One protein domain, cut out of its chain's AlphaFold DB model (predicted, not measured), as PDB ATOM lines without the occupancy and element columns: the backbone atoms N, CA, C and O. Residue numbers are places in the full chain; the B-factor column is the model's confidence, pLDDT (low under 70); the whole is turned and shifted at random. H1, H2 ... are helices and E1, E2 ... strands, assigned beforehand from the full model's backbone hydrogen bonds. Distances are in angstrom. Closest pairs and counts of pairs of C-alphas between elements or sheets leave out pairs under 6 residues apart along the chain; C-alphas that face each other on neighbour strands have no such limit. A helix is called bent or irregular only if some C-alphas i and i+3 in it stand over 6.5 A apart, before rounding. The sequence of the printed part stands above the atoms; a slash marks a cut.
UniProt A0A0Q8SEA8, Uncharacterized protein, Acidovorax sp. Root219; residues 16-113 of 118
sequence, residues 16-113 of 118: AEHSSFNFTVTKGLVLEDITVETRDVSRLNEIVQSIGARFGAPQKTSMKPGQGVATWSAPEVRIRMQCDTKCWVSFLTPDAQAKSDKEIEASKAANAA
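This is residues 16 to 113 of the 118 residues of an uncharacterized protein of Acidovorax sp. Root219 (UniProt A0A0Q8SEA8). A twisted slab of six antiparallel strands has H1 packed lengthwise on one face, over E5 and E4, while H2 rises steeply from the opposite face near E2 and E5. Residues 101 to 113, of which 101 to 112 belong to H2, stick out as a free arm. The printed part has 98 residues, with six named strands and two named helices in the order E1, E2, H1, E3, E4, E5, E6, H2, and its class is mixed, helices and strands. Across the sheet the order is E1, E2, E6, E5, E4, E3. The whole is compact, with a radius of gyration of the C-alphas of 14.4 A and spans of 38 by 35 by 24 A.

Go along from residue 16 and you first meet E1, residues 20 to 25, an edge strand, and then E2, residues 31 to 38; they form a hairpin, with N 22 and O 35 at 2.8 A. Next comes H1, residues 41 to 55. E3, residues 60 to 64, is the other edge strand; it opens a meander, each strand the antiparallel neighbour of the one before, with E4, residues 67 to 74, E5, residues 77 to 83, and E6, residues 87 to 92. Look for N 69 and O 62 at 2.8 A between E4 and E3, N 81 and O 70 at 2.8 A between E5 and E4, and N 90 and O 80 at 2.8 A between E6 and E5. E6 is also the antiparallel neighbour of E2, with N 36 and O 89 at 2.8 A. The sheet is twisted, its C-alphas lying up to 4.2 A off the best plane. H1 is on the sheet at a height of 8.9 A and runs along the strands, at 13 degrees to E5 on the local plane; its closest C-alphas to E4 are those of Phe 55 and Ala 74, 6.7 A apart. H2, residues 94 to 112, is on the opposite face and stands up from the sheet, its line rising 51 degrees; its closest C-alphas to E2 are those of Ala 96 and Glu 32, 5.2 A apart. These are three layers, with helices on both faces of the sheet. H1 and H2 are apart. Every O i to N i+4 pair is within hydrogen-bond range in H2, and 8 of 11 are in H1.

Find C-alpha 20 at (7.630, 3.527, -0.921), where E1 begins. E2 is 20.8 A long and E4 23.9 A. H1 begins at C-alpha 41, (0.603, -8.121, -3.922), and is 20.9 A long; it is irregular, with C-alphas 42 and 45 at 7.6 A. H2 is 26.8 A long and ends at C-alpha 112, (-10.048, 9.760, -31.197).

The two C-alphas farthest apart, those of Glu 17 and Ala 113, are 44.5 A apart. The printed part has no cut, and its seven links between elements are tight. No printed residue is under 70 in pLDDT; the mean of the printed part is 85.3, and that of H2 is 77.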
ATOM      1  N   ALA A  16       1.510  -0.781   4.544       86.06
ATOM      2  CA  ALA A  16       2.242   0.434   4.201       86.06
ATOM      3  C   ALA A  16       3.612   0.536   4.901       86.06
ATOM      4  O   ALA A  16       4.401   1.419   4.573       86.06
ATOM      5  N   GLU A  17       3.928  -0.371   5.833       82.38
ATOM      6  CA  GLU A  17       5.134  -0.304   6.668       82.38
ATOM      7  C   GLU A  17       6.446  -0.344   5.857       82.38
ATOM      8  O   GLU A  17       7.413   0.352   6.180       82.38
ATOM      9  N   HIS A  18       6.468  -1.152   4.798       80.50
ATOM     10  CA  HIS A  18       7.614  -1.342   3.899       80.50
ATOM     11  C   HIS A  18       7.371  -0.754   2.505       80.50
ATOM     12  O   HIS A  18       8.038  -1.131   1.540       80.50
ATOM     13  N   SER A  19       6.385   0.133   2.390       86.38
ATOM     14  CA  SER A  19       6.031   0.758   1.123       86.38
ATOM     15  C   SER A  19       6.907   1.968   0.822       86.38
ATOM     16  O   SER A  19       7.394   2.653   1.723       86.38
ATOM     17  N   SER A  20       7.059   2.261  -0.464       87.44
ATOM     18  CA  SER A  20       7.630   3.527  -0.921       87.44
ATOM     19  C   SER A  20       6.524   4.566  -1.049       87.44
ATOM     20  O   SER A  20       5.468   4.278  -1.609       87.44
ATOM     21  N   PHE A  21       6.779   5.783  -0.574       88.06
ATOM     22  CA  PHE A  21       5.842   6.900  -0.665       88.06
ATOM     23  C   PHE A  21       6.397   7.961  -1.609       88.06
ATOM     24  O   PHE A  21       7.506   8.453  -1.406       88.06
ATOM     25  N   ASN A  22       5.612   8.326  -2.615       88.56
ATOM     26  CA  ASN A  22       5.898   9.422  -3.530       88.56
ATOM     27  C   ASN A  22       4.872  10.533  -3.314       88.56
ATOM     28  O   ASN A  22       3.689  10.254  -3.128       88.56
ATOM     29  N   PHE A  23       5.329  11.781  -3.350       87.38
ATOM     30  CA  PHE A  23       4.496  12.960  -3.132       87.38
ATOM     31  C   PHE A  23       4.635  13.894  -4.318       87.38
ATOM     32  O   PHE A  23       5.752  14.249  -4.698       87.38
ATOM     33  N   THR A  24       3.505  14.341  -4.848       85.69
ATOM     34  CA  THR A  24       3.475  15.406  -5.848       85.69
ATOM     35  C   THR A  24       2.977  16.671  -5.178       85.69
ATOM     36  O   THR A  24       1.881  16.699  -4.615       85.69
ATOM     37  N   VAL A  25       3.795  17.721  -5.214       84.56
ATOM     38  CA  VAL A  25       3.459  19.042  -4.681       84.56
ATOM     39  C   VAL A  25       3.515  20.077  -5.797       84.56
ATOM     40  O   VAL A  25       4.413  20.061  -6.640       84.56
ATOM     41  N   THR A  26       2.570  21.011  -5.795       83.31
ATOM     42  CA  THR A  26       2.599  22.156  -6.710       83.31
ATOM     43  C   THR A  26       3.752  23.105  -6.389       83.31
ATOM     44  O   THR A  26       4.313  23.106  -5.292       83.31
ATOM     45  N   LYS A  27       4.021  24.038  -7.314       80.00
ATOM     46  CA  LYS A  27       4.912  25.189  -7.075       80.00
ATOM     47  C   LYS A  27       4.507  26.029  -5.849       80.00
ATOM     48  O   LYS A  27       5.361  26.687  -5.270       80.00
ATOM     49  N   GLY A  28       3.232  25.993  -5.448       80.31
ATOM     50  CA  GLY A  28       2.712  26.653  -4.246       80.31
ATOM     51  C   GLY A  28       2.857  25.837  -2.958       80.31
ATOM     52  O   GLY A  28       2.282  26.224  -1.947       80.31
ATOM     53  N   LEU A  29       3.583  24.712  -2.982       78.44
ATOM     54  CA  LEU A  29       3.719  23.760  -1.869       78.44
ATOM     55  C   LEU A  29       2.392  23.123  -1.422       78.44
ATOM     56  O   LEU A  29       2.277  22.641  -0.298       78.44
ATOM     57  N   VAL A  30       1.394  23.093  -2.309       81.19
ATOM     58  CA  VAL A  30       0.137  22.368  -2.082       81.19
ATOM     59  C   VAL A  30       0.321  20.924  -2.526       81.19
ATOM     60  O   VAL A  30       0.746  20.691  -3.658       81.19
ATOM     61  N   LEU A  31       0.011  19.977  -1.644       82.12
ATOM     62  CA  LEU A  31       0.021  18.548  -1.942       82.12
ATOM     63  C   LEU A  31      -1.105  18.203  -2.924       82.12
ATOM     64  O   LEU A  31      -2.260  18.521  -2.663       82.12
ATOM     65  N   GLU A  32      -0.769  17.541  -4.028       87.12
ATOM     66  CA  GLU A  32      -1.732  17.107  -5.048       87.12
ATOM     67  C   GLU A  32      -2.028  15.613  -4.956       87.12
ATOM     68  O   GLU A  32      -3.197  15.219  -4.983       87.12
ATOM     69  N   ASP A  33      -0.971  14.810  -4.822       89.44
ATOM     70  CA  ASP A  33      -1.010  13.348  -4.853       89.44
ATOM     71  C   ASP A  33      -0.051  12.763  -3.809       89.44
ATOM     72  O   ASP A  33       1.080  13.239  -3.647       89.44
ATOM     73  N   ILE A  34      -0.512  11.711  -3.129       90.06
ATOM     74  CA  ILE A  34       0.352  10.745  -2.452       90.06
ATOM     75  C   ILE A  34       0.192   9.397  -3.145       90.06
ATOM     76  O   ILE A  34      -0.900   8.833  -3.131       90.06
ATOM     77  N   THR A  35       1.281   8.823  -3.645       91.62
ATOM     78  CA  THR A  35       1.280   7.476  -4.215       91.62
ATOM     79  C   THR A  35       2.107   6.540  -3.347       91.62
ATOM     80  O   THR A  35       3.298   6.760  -3.122       91.62
ATOM     81  N   VAL A  36       1.467   5.474  -2.874       91.06
ATOM     82  CA  VAL A  36       2.072   4.420  -2.059       91.06
ATOM     83  C   VAL A  36       2.297   3.193  -2.935       91.06
ATOM     84  O   VAL A  36       1.341   2.627  -3.462       91.06
ATOM     85  N   GLU A  37       3.552   2.784  -3.098       92.19
ATOM     86  CA  GLU A  37       3.933   1.554  -3.798       92.19
ATOM     87  C   GLU A  37       4.251   0.459  -2.779       92.19
ATOM     88  O   GLU A  37       5.206   0.581  -2.009       92.19
ATOM     89  N   THR A  38       3.512  -0.648  -2.845       88.50
ATOM     90  CA  THR A  38       3.852  -1.890  -2.146       88.50
ATOM     91  C   THR A  38       4.150  -3.003  -3.140       88.50
ATOM     92  O   THR A  38       3.430  -3.211  -4.117       88.50
ATOM     93  N   ARG A  39       5.245  -3.727  -2.901       85.38
ATOM     94  CA  ARG A  39       5.668  -4.858  -3.743       85.38
ATOM     95  C   ARG A  39       4.975  -6.166  -3.362       85.38
ATOM     96  O   ARG A  39       5.057  -7.133  -4.108       85.38
ATOM     97  N   ASP A  40       4.313  -6.201  -2.208       83.94
ATOM     98  CA  ASP A  40       3.641  -7.393  -1.703       83.94
ATOM     99  C   ASP A  40       2.172  -7.416  -2.142       83.94
ATOM    100  O   ASP A  40       1.271  -6.920  -1.467       83.94
ATOM    101  N   VAL A  41       1.935  -8.012  -3.308       81.62
ATOM    102  CA  VAL A  41       0.603  -8.121  -3.922       81.62
ATOM    103  C   VAL A  41      -0.308  -9.112  -3.200       81.62
ATOM    104  O   VAL A  41      -1.523  -9.079  -3.390       81.62
ATOM    105  N   SER A  42       0.245  -9.971  -2.334       81.69
ATOM    106  CA  SER A  42      -0.549 -10.899  -1.516       81.69
ATOM    107  C   SER A  42      -1.422 -10.158  -0.494       81.69
ATOM    108  O   SER A  42      -2.476 -10.650  -0.089       81.69
ATOM    109  N   ARG A  43      -1.044  -8.918  -0.160       81.88
ATOM    110  CA  ARG A  43      -1.761  -8.028   0.760       81.88
ATOM    111  C   ARG A  43      -2.876  -7.226   0.108       81.88
ATOM    112  O   ARG A  43      -3.480  -6.388   0.764       81.88
ATOM    113  N   LEU A  44      -3.205  -7.477  -1.155       85.31
ATOM    114  CA  LEU A  44      -4.255  -6.758  -1.881       85.31
ATOM    115  C   LEU A  44      -5.594  -6.706  -1.116       85.31
ATOM    116  O   LEU A  44      -6.216  -5.647  -1.044       85.31
ATOM    117  N   ASN A  45      -6.001  -7.798  -0.460       86.19
ATOM    118  CA  ASN A  45      -7.204  -7.798   0.382       86.19
ATOM    119  C   ASN A  45      -7.035  -6.940   1.647       86.19
ATOM    120  O   ASN A  45      -7.956  -6.212   2.014       86.19
ATOM    121  N   GLU A  46      -5.861  -6.987   2.282       89.19
ATOM    122  CA  GLU A  46      -5.521  -6.169   3.453       89.19
ATOM    123  C   GLU A  46      -5.564  -4.671   3.109       89.19
ATOM    124  O   GLU A  46      -6.144  -3.883   3.853       89.19
ATOM    125  N   ILE A  47      -5.014  -4.281   1.954       89.88
ATOM    126  CA  ILE A  47      -5.016  -2.897   1.462       89.88
ATOM    127  C   ILE A  47      -6.456  -2.412   1.275       89.88
ATOM    128  O   ILE A  47      -6.837  -1.373   1.816       89.88
ATOM    129  N   VAL A  48      -7.283  -3.182   0.556       90.25
ATOM    130  CA  VAL A  48      -8.686  -2.820   0.296       90.25
ATOM    131  C   VAL A  48      -9.486  -2.706   1.586       90.25
ATOM    132  O   VAL A  48     -10.229  -1.739   1.750       90.25
ATOM    133  N   GLN A  49      -9.324  -3.649   2.515       90.25
ATOM    134  CA  GLN A  49      -9.999  -3.598   3.812       90.25
ATOM    135  C   GLN A  49      -9.525  -2.409   4.651       90.25
ATOM    136  O   GLN A  49     -10.345  -1.711   5.241       90.25
ATOM    137  N   SER A  50      -8.219  -2.136   4.674       91.44
ATOM    138  CA  SER A  50      -7.632  -1.027   5.426       91.44
ATOM    139  C   SER A  50      -8.109   0.337   4.920       91.44
ATOM    140  O   SER A  50      -8.473   1.194   5.728       91.44
ATOM    141  N   ILE A  51      -8.147   0.536   3.598       91.12
ATOM    142  CA  ILE A  51      -8.687   1.758   2.989       91.12
ATOM    143  C   ILE A  51     -10.196   1.824   3.231       91.12
ATOM    144  O   ILE A  51     -10.711   2.861   3.650       91.12
ATOM    145  N   GLY A  52     -10.902   0.708   3.041       91.25
ATOM    146  CA  GLY A  52     -12.351   0.665   3.182       91.25
ATOM    147  C   GLY A  52     -12.849   0.921   4.605       91.25
ATOM    148  O   GLY A  52     -13.882   1.557   4.790       91.25
ATOM    149  N   ALA A  53     -12.081   0.526   5.620       90.56
ATOM    150  CA  ALA A  53     -12.380   0.832   7.017       90.56
ATOM    151  C   ALA A  53     -12.366   2.343   7.321       90.56
ATOM    152  O   ALA A  53     -13.004   2.775   8.276       90.56
ATOM    153  N   ARG A  54     -11.641   3.147   6.528       88.44
ATOM    154  CA  ARG A  54     -11.545   4.605   6.706       88.44
ATOM    155  C   ARG A  54     -12.453   5.388   5.763       88.44
ATOM    156  O   ARG A  54     -13.035   6.379   6.181       88.44
ATOM    157  N   PHE A  55     -12.563   4.949   4.512       89.81
ATOM    158  CA  PHE A  55     -13.231   5.698   3.439       89.81
ATOM    159  C   PHE A  55     -14.508   5.022   2.919       89.81
ATOM    160  O   PHE A  55     -15.096   5.477   1.940       89.81
ATOM    161  N   GLY A  56     -14.950   3.938   3.562       90.81
ATOM    162  CA  GLY A  56     -16.124   3.166   3.161       90.81
ATOM    163  C   GLY A  56     -15.849   2.174   2.028       90.81
ATOM    164  O   GLY A  56     -14.714   1.931   1.621       90.81
ATOM    165  N   ALA A  57     -16.906   1.552   1.508       90.75
ATOM    166  CA  ALA A  57     -16.763   0.555   0.452       90.75
ATOM    167  C   ALA A  57     -16.252   1.181  -0.867       90.75
ATOM    168  O   ALA A  57     -16.653   2.294  -1.218       90.75
ATOM    169  N   PRO A  58     -15.395   0.475  -1.629       91.31
ATOM    170  CA  PRO A  58     -14.960   0.941  -2.942       91.31
ATOM    171  C   PRO A  58     -16.139   1.044  -3.919       91.31
ATOM    172  O   PRO A  58     -16.975   0.147  -4.008       91.31
ATOM    173  N   GLN A  59     -16.167   2.120  -4.704       89.94
ATOM    174  CA  GLN A  59     -17.187   2.390  -5.724       89.94
ATOM    175  C   GLN A  59     -17.033   1.507  -6.965       89.94
ATOM    176  O   GLN A  59     -18.015   1.154  -7.612       89.94
ATOM    177  N   LYS A  60     -15.791   1.174  -7.331       83.06
ATOM    178  CA  LYS A  60     -15.492   0.204  -8.391       83.06
ATOM    179  C   LYS A  60     -14.417  -0.728  -7.895       83.06
ATOM    180  O   LYS A  60     -13.406  -0.243  -7.397       83.06
ATOM    181  N   THR A  61     -14.631  -2.021  -8.095       88.50
ATOM    182  CA  THR A  61     -13.702  -3.072  -7.689       88.50
ATOM    183  C   THR A  61     -13.670  -4.156  -8.753       88.50
ATOM    184  O   THR A  61     -14.712  -4.646  -9.177       88.50
ATOM    185  N   SER A  62     -12.470  -4.535  -9.175       87.12
ATOM    186  CA  SER A  62     -12.205  -5.703 -10.010       87.12
ATOM    187  C   SER A  62     -10.964  -6.373  -9.450       87.12
ATOM    188  O   SER A  62      -9.885  -5.789  -9.494       87.12
ATOM    189  N   MET A  63     -11.125  -7.550  -8.852       82.75
ATOM    190  CA  MET A  63     -10.074  -8.220  -8.088       82.75
ATOM    191  C   MET A  63      -9.869  -9.618  -8.656       82.75
ATOM    192  O   MET A  63     -10.815 -10.395  -8.781       82.75
ATOM    193  N   LYS A  64      -8.628  -9.923  -9.009       80.19
ATOM    194  CA  LYS A  64      -8.146 -11.224  -9.464       80.19
ATOM    195  C   LYS A  64      -6.871 -11.564  -8.680       80.19
ATOM    196  O   LYS A  64      -6.200 -10.662  -8.175       80.19
ATOM    197  N   PRO A  65      -6.495 -12.844  -8.562       71.25
ATOM    198  CA  PRO A  65      -5.205 -13.204  -7.981       71.25
ATOM    199  C   PRO A  65      -4.062 -12.477  -8.710       71.25
ATOM    200  O   PRO A  65      -3.927 -12.606  -9.923       71.25
ATOM    201  N   GLY A  66      -3.285 -11.671  -7.980       70.06
ATOM    202  CA  GLY A  66      -2.168 -10.896  -8.538       70.06
ATOM    203  C   GLY A  66      -2.553  -9.701  -9.422       70.06
ATOM    204  O   GLY A  66      -1.672  -9.099 -10.023       70.06
ATOM    205  N   GLN A  67      -3.835  -9.338  -9.529       84.62
ATOM    206  CA  GLN A  67      -4.253  -8.136 -10.254       84.62
ATOM    207  C   GLN A  67      -5.509  -7.533  -9.629       84.62
ATOM    208  O   GLN A  67      -6.501  -8.222  -9.421       84.62
ATOM    209  N   GLY A  68      -5.524  -6.230  -9.382       87.44
ATOM    210  CA  GLY A  68      -6.670  -5.593  -8.742       87.44
ATOM    211  C   GLY A  68      -6.817  -4.140  -9.120       87.44
ATOM    212  O   GLY A  68      -5.834  -3.424  -9.233       87.44
ATOM    213  N   VAL A  69      -8.046  -3.683  -9.292       91.62
ATOM    214  CA  VAL A  69      -8.355  -2.261  -9.393       91.62
ATOM    215  C   VAL A  69      -9.466  -1.964  -8.412       91.62
ATOM    216  O   VAL A  69     -10.510  -2.615  -8.451       91.62
ATOM    217  N   ALA A  70      -9.251  -0.975  -7.553       93.06
ATOM    218  CA  ALA A  70     -10.279  -0.466  -6.663       93.06
ATOM    219  C   ALA A  70     -10.265   1.062  -6.656       93.06
ATOM    220  O   ALA A  70      -9.213   1.688  -6.793       93.06
ATOM    221  N   THR A  71     -11.436   1.675  -6.525       93.06
ATOM    222  CA  THR A  71     -11.559   3.134  -6.419       93.06
ATOM    223  C   THR A  71     -12.501   3.518  -5.298       93.06
ATOM    224  O   THR A  71     -13.567   2.923  -5.155       93.06
ATOM    225  N   TRP A  72     -12.119   4.543  -4.547       93.56
ATOM    226  CA  TRP A  72     -12.931   5.186  -3.523       93.56
ATOM    227  C   TRP A  72     -13.029   6.669  -3.840       93.56
ATOM    228  O   TRP A  72     -12.106   7.255  -4.412       93.56
ATOM    229  N   SER A  73     -14.137   7.278  -3.445       90.06
ATOM    230  CA  SER A  73     -14.324   8.717  -3.542       90.06
ATOM    231  C   SER A  73     -14.979   9.199  -2.260       90.06
ATOM    232  O   SER A  73     -16.079   8.764  -1.927       90.06
ATOM    233  N   ALA A  74     -14.293  10.104  -1.576       86.25
ATOM    234  CA  ALA A  74     -14.792  10.894  -0.466       86.25
ATOM    235  C   ALA A  74     -14.760  12.384  -0.870       86.25
ATOM    236  O   ALA A  74     -14.077  12.726  -1.842       86.25
ATOM    237  N   PRO A  75     -15.489  13.276  -0.178       83.12
ATOM    238  CA  PRO A  75     -15.491  14.711  -0.489       83.12
ATOM    239  C   PRO A  75     -14.089  15.339  -0.566       83.12
ATOM    240  O   PRO A  75     -13.845  16.224  -1.381       83.12
ATOM    241  N   GLU A  76     -13.167  14.863   0.265       83.00
ATOM    242  CA  GLU A  76     -11.825  15.410   0.444       83.00
ATOM    243  C   GLU A  76     -10.717  14.632  -0.276       83.00
ATOM    244  O   GLU A  76      -9.583  15.107  -0.346       83.00
ATOM    245  N   VAL A  77     -11.004  13.435  -0.794       87.12
ATOM    246  CA  VAL A  77      -9.985  12.585  -1.419       87.12
ATOM    247  C   VAL A  77     -10.597  11.587  -2.388       87.12
ATOM    248  O   VAL A  77     -11.617  10.951  -2.114       87.12
ATOM    249  N   ARG A  78      -9.919  11.378  -3.515       91.06
ATOM    250  CA  ARG A  78     -10.157  10.220  -4.369       91.06
ATOM    251  C   ARG A  78      -9.000   9.254  -4.243       91.06
ATOM    252  O   ARG A  78      -7.842   9.650  -4.303       91.06
ATOM    253  N   ILE A  79      -9.321   7.981  -4.068       93.44
ATOM    254  CA  ILE A  79      -8.318   6.940  -3.874       93.44
ATOM    255  C   ILE A  79      -8.426   5.976  -5.036       93.44
ATOM    256  O   ILE A  79      -9.509   5.463  -5.332       93.44
ATOM    257  N   ARG A  80      -7.304   5.716  -5.696       93.50
ATOM    258  CA  ARG A  80      -7.202   4.722  -6.756       93.50
ATOM    259  C   ARG A  80      -6.147   3.707  -6.376       93.50
ATOM    260  O   ARG A  80      -4.997   4.054  -6.156       93.50
ATOM    261  N   MET A  81      -6.551   2.450  -6.349       92.56
ATOM    262  CA  MET A  81      -5.650   1.322  -6.223       92.56
ATOM    263  C   MET A  81      -5.568   0.604  -7.563       92.56
ATOM    264  O   MET A  81      -6.593   0.297  -8.176       92.56
ATOM    265  N   GLN A  82      -4.348   0.308  -7.987       93.25
ATOM    266  CA  GLN A  82      -4.059  -0.577  -9.101       93.25
ATOM    267  C   GLN A  82      -2.963  -1.545  -8.675       93.25
ATOM    268  O   GLN A  82      -1.910  -1.126  -8.214       93.25
ATOM    269  N   CYS A  83      -3.222  -2.832  -8.831       89.62
ATOM    270  CA  CYS A  83      -2.317  -3.913  -8.499       89.62
ATOM    271  C   CYS A  83      -2.048  -4.761  -9.739       89.62
ATOM    272  O   CYS A  83      -2.990  -5.146 -10.437       89.62
ATOM    273  N   ASP A  84      -0.778  -5.064  -9.967       87.50
ATOM    274  CA  ASP A  84      -0.271  -6.107 -10.856       87.50
ATOM    275  C   ASP A  84       0.819  -6.919 -10.120       87.50
ATOM    276  O   ASP A  84       0.555  -7.458  -9.053       87.50
ATOM    277  N   THR A  85       2.048  -6.960 -10.632       87.56
ATOM    278  CA  THR A  85       3.295  -7.283  -9.921       87.56
ATOM    279  C   THR A  85       3.577  -6.424  -8.683       87.56
ATOM    280  O   THR A  85       4.330  -6.850  -7.808       87.56
ATOM    281  N   LYS A  86       2.993  -5.225  -8.598       90.12
ATOM    282  CA  LYS A  86       3.015  -4.344  -7.424       90.12
ATOM    283  C   LYS A  86       1.653  -3.695  -7.254       90.12
ATOM    284  O   LYS A  86       0.880  -3.629  -8.201       90.12
ATOM    285  N   CYS A  87       1.369  -3.178  -6.068       89.56
ATOM    286  CA  CYS A  87       0.198  -2.349  -5.829       89.56
ATOM    287  C   CYS A  87       0.607  -0.885  -5.686       89.56
ATOM    288  O   CYS A  87       1.418  -0.539  -4.827       89.56
ATOM    289  N   TRP A  88      -0.012  -0.033  -6.493       93.19
ATOM    290  CA  TRP A  88       0.029   1.416  -6.367       93.19
ATOM    291  C   TRP A  88      -1.299   1.904  -5.813       93.19
ATOM    292  O   TRP A  88      -2.360   1.611  -6.370       93.19
ATOM    293  N   VAL A  89      -1.235   2.649  -4.716       93.31
ATOM    294  CA  VAL A  89      -2.379   3.328  -4.113       93.31
ATOM    295  C   VAL A  89      -2.131   4.827  -4.187       93.31
ATOM    296  O   VAL A  89      -1.283   5.346  -3.466       93.31
ATOM    297  N   SER A  90      -2.873   5.514  -5.045       93.00
ATOM    298  CA  SER A  90      -2.811   6.965  -5.205       93.00
ATOM    299  C   SER A  90      -3.959   7.626  -4.452       93.00
ATOM    300  O   SER A  90      -5.121   7.254  -4.627       93.00
ATOM    301  N   PHE A  91      -3.625   8.610  -3.628       91.62
ATOM    302  CA  PHE A  91      -4.540   9.479  -2.903       91.62
ATOM    303  C   PHE A  91      -4.470  10.857  -3.552       91.62
ATOM    304  O   PHE A  91      -3.478  11.567  -3.392       91.62
ATOM    305  N   LEU A  92      -5.512  11.220  -4.294       90.50
ATOM    306  CA  LEU A  92      -5.597  12.480  -5.017       90.50
ATOM    307  C   LEU A  92      -6.502  13.456  -4.276       90.50
ATOM    308  O   LEU A  92      -7.618  13.110  -3.871       90.50
ATOM    309  N   THR A  93      -6.044  14.697  -4.156       87.81
ATOM    310  CA  THR A  93      -6.915  15.810  -3.757       87.81
ATOM    311  C   THR A  93      -7.999  16.059  -4.816       87.81
ATOM    312  O   THR A  93      -7.797  15.716  -5.986       87.81
ATOM    313  N   PRO A  94      -9.141  16.682  -4.465       82.94
ATOM    314  CA  PRO A  94     -10.198  16.985  -5.433       82.94
ATOM    315  C   PRO A  94      -9.698  17.820  -6.620       82.94
ATOM    316  O   PRO A  94     -10.064  17.554  -7.765       82.94
ATOM    317  N   ASP A  95      -8.796  18.773  -6.367       81.25
ATOM    318  CA  ASP A  95      -8.200  19.613  -7.408       81.25
ATOM    319  C   ASP A  95      -7.268  18.819  -8.332       81.25
ATOM    320  O   ASP A  95      -7.343  18.951  -9.557       81.25
ATOM    321  N   ALA A  96      -6.415  17.959  -7.766       84.31
ATOM    322  CA  ALA A  96      -5.555  17.072  -8.547       84.31
ATOM    323  C   ALA A  96      -6.379  16.084  -9.380       84.31
ATOM    324  O   ALA A  96      -6.066  15.829 -10.543       84.31
ATOM    325  N   GLN A  97      -7.483  15.592  -8.818       80.00
ATOM    326  CA  GLN A  97      -8.411  14.729  -9.530       80.00
ATOM    327  C   GLN A  97      -9.057  15.452 -10.715       80.00
ATOM    328  O   GLN A  97      -9.066  14.917 -11.821       80.00
ATOM    329  N   ALA A  98      -9.553  16.674 -10.512       81.06
ATOM    330  CA  ALA A  98     -10.159  17.464 -11.580       81.06
ATOM    331  C   ALA A  98      -9.165  17.771 -12.714       81.06
ATOM    332  O   ALA A  98      -9.556  17.808 -13.882       81.06
ATOM    333  N   LYS A  99      -7.880  17.972 -12.394       81.19
ATOM    334  CA  LYS A  99      -6.816  18.101 -13.402       81.19
ATOM    335  C   LYS A  99      -6.577  16.788 -14.143       81.19
ATOM    336  O   LYS A  99      -6.599  16.792 -15.370       81.19
ATOM    337  N   SER A 100      -6.423  15.680 -13.418       76.62
ATOM    338  CA  SER A 100      -6.191  14.361 -14.015       76.62
ATOM    339  C   SER A 100      -7.340  13.940 -14.937       76.62
ATOM    340  O   SER A 100      -7.097  13.488 -16.053       76.62
ATOM    341  N   ASP A 101      -8.594  14.171 -14.538       79.56
ATOM    342  CA  ASP A 101      -9.758  13.885 -15.382       79.56
ATOM    343  C   ASP A 101      -9.750  14.742 -16.658       79.56
ATOM    344  O   ASP A 101      -9.998  14.224 -17.745       79.56
ATOM    345  N   LYS A 102      -9.385  16.030 -16.569       78.12
ATOM    346  CA  LYS A 102      -9.238  16.898 -17.751       78.12
ATOM    347  C   LYS A 102      -8.136  16.418 -18.695       78.12
ATOM    348  O   LYS A 102      -8.338  16.438 -19.906       78.12
ATOM    349  N   GLU A 103      -6.997  15.981 -18.167       76.25
ATOM    350  CA  GLU A 103      -5.893  15.435 -18.968       76.25
ATOM    351  C   GLU A 103      -6.282  14.116 -19.641       76.25
ATOM    352  O   GLU A 103      -6.006  13.918 -20.825       76.25
ATOM    353  N   ILE A 104      -6.983  13.236 -18.923       77.25
ATOM    354  CA  ILE A 104      -7.504  11.984 -19.475       77.25
ATOM    355  C   ILE A 104      -8.491  12.278 -20.607       77.25
ATOM    356  O   ILE A 104      -8.351  11.703 -21.687       77.25
ATOM    357  N   GLU A 105      -9.452  13.178 -20.407       75.50
ATOM    358  CA  GLU A 105     -10.430  13.531 -21.442       75.50
ATOM    359  C   GLU A 105      -9.761  14.204 -22.652       75.50
ATOM    360  O   GLU A 105     -10.051  13.837 -23.793       75.50
ATOM    361  N   ALA A 106      -8.782  15.088 -22.430       74.12
ATOM    362  CA  ALA A 106      -7.980  15.673 -23.504       74.12
ATOM    363  C   ALA A 106      -7.190  14.607 -24.286       74.12
ATOM    364  O   ALA A 106      -7.156  14.636 -25.517       74.12
ATOM    365  N   SER A 107      -6.605  13.621 -23.595       72.69
ATOM    366  CA  SER A 107      -5.867  12.522 -24.231       72.69
ATOM    367  C   SER A 107      -6.777  11.604 -25.056       72.69
ATOM    368  O   SER A 107      -6.402  11.175 -26.148       72.69
ATOM    369  N   LYS A 108      -7.999  11.331 -24.579       75.31
ATOM    370  CA  LYS A 108      -8.998  10.551 -25.319       75.31
ATOM    371  C   LYS A 108      -9.466  11.295 -26.561       75.31
ATOM    372  O   LYS A 108      -9.532  10.686 -27.624       75.31
ATOM    373  N   ALA A 109      -9.736  12.595 -26.443       75.12
ATOM    374  CA  ALA A 109     -10.108  13.434 -27.578       75.12
ATOM    375  C   ALA A 109      -8.994  13.468 -28.638       75.12
ATOM    376  O   ALA A 109      -9.268  13.280 -29.822       75.12
ATOM    377  N   ALA A 110      -7.733  13.612 -28.218       74.31
ATOM    378  CA  ALA A 110      -6.583  13.587 -29.119       74.31
ATOM    379  C   ALA A 110      -6.392  12.222 -29.809       74.31
ATOM    380  O   ALA A 110      -6.098  12.171 -31.001       74.31
ATOM    381  N   ASN A 111      -6.594  11.114 -29.089       72.75
ATOM    382  CA  ASN A 111      -6.508   9.770 -29.664       72.75
ATOM    383  C   ASN A 111      -7.672   9.456 -30.615       72.75
ATOM    384  O   ASN A 111      -7.451   8.813 -31.635       72.75
ATOM    385  N   ALA A 112      -8.888   9.923 -30.318       72.56
ATOM    386  CA  ALA A 112     -10.048   9.760 -31.197       72.56
ATOM    387  C   ALA A 112      -9.941  10.607 -32.477       72.56
ATOM    388  O   ALA A 112     -10.427  10.201 -33.527       72.56
ATOM    389  N   ALA A 113      -9.279  11.763 -32.400       70.31
ATOM    390  CA  ALA A 113      -8.993  12.622 -33.547       70.31
ATOM    391  C   ALA A 113      -7.777  12.160 -34.371       70.31
ATOM    392  O   ALA A 113      -7.454  12.780 -35.388       70.31
TER     393      ALA A 113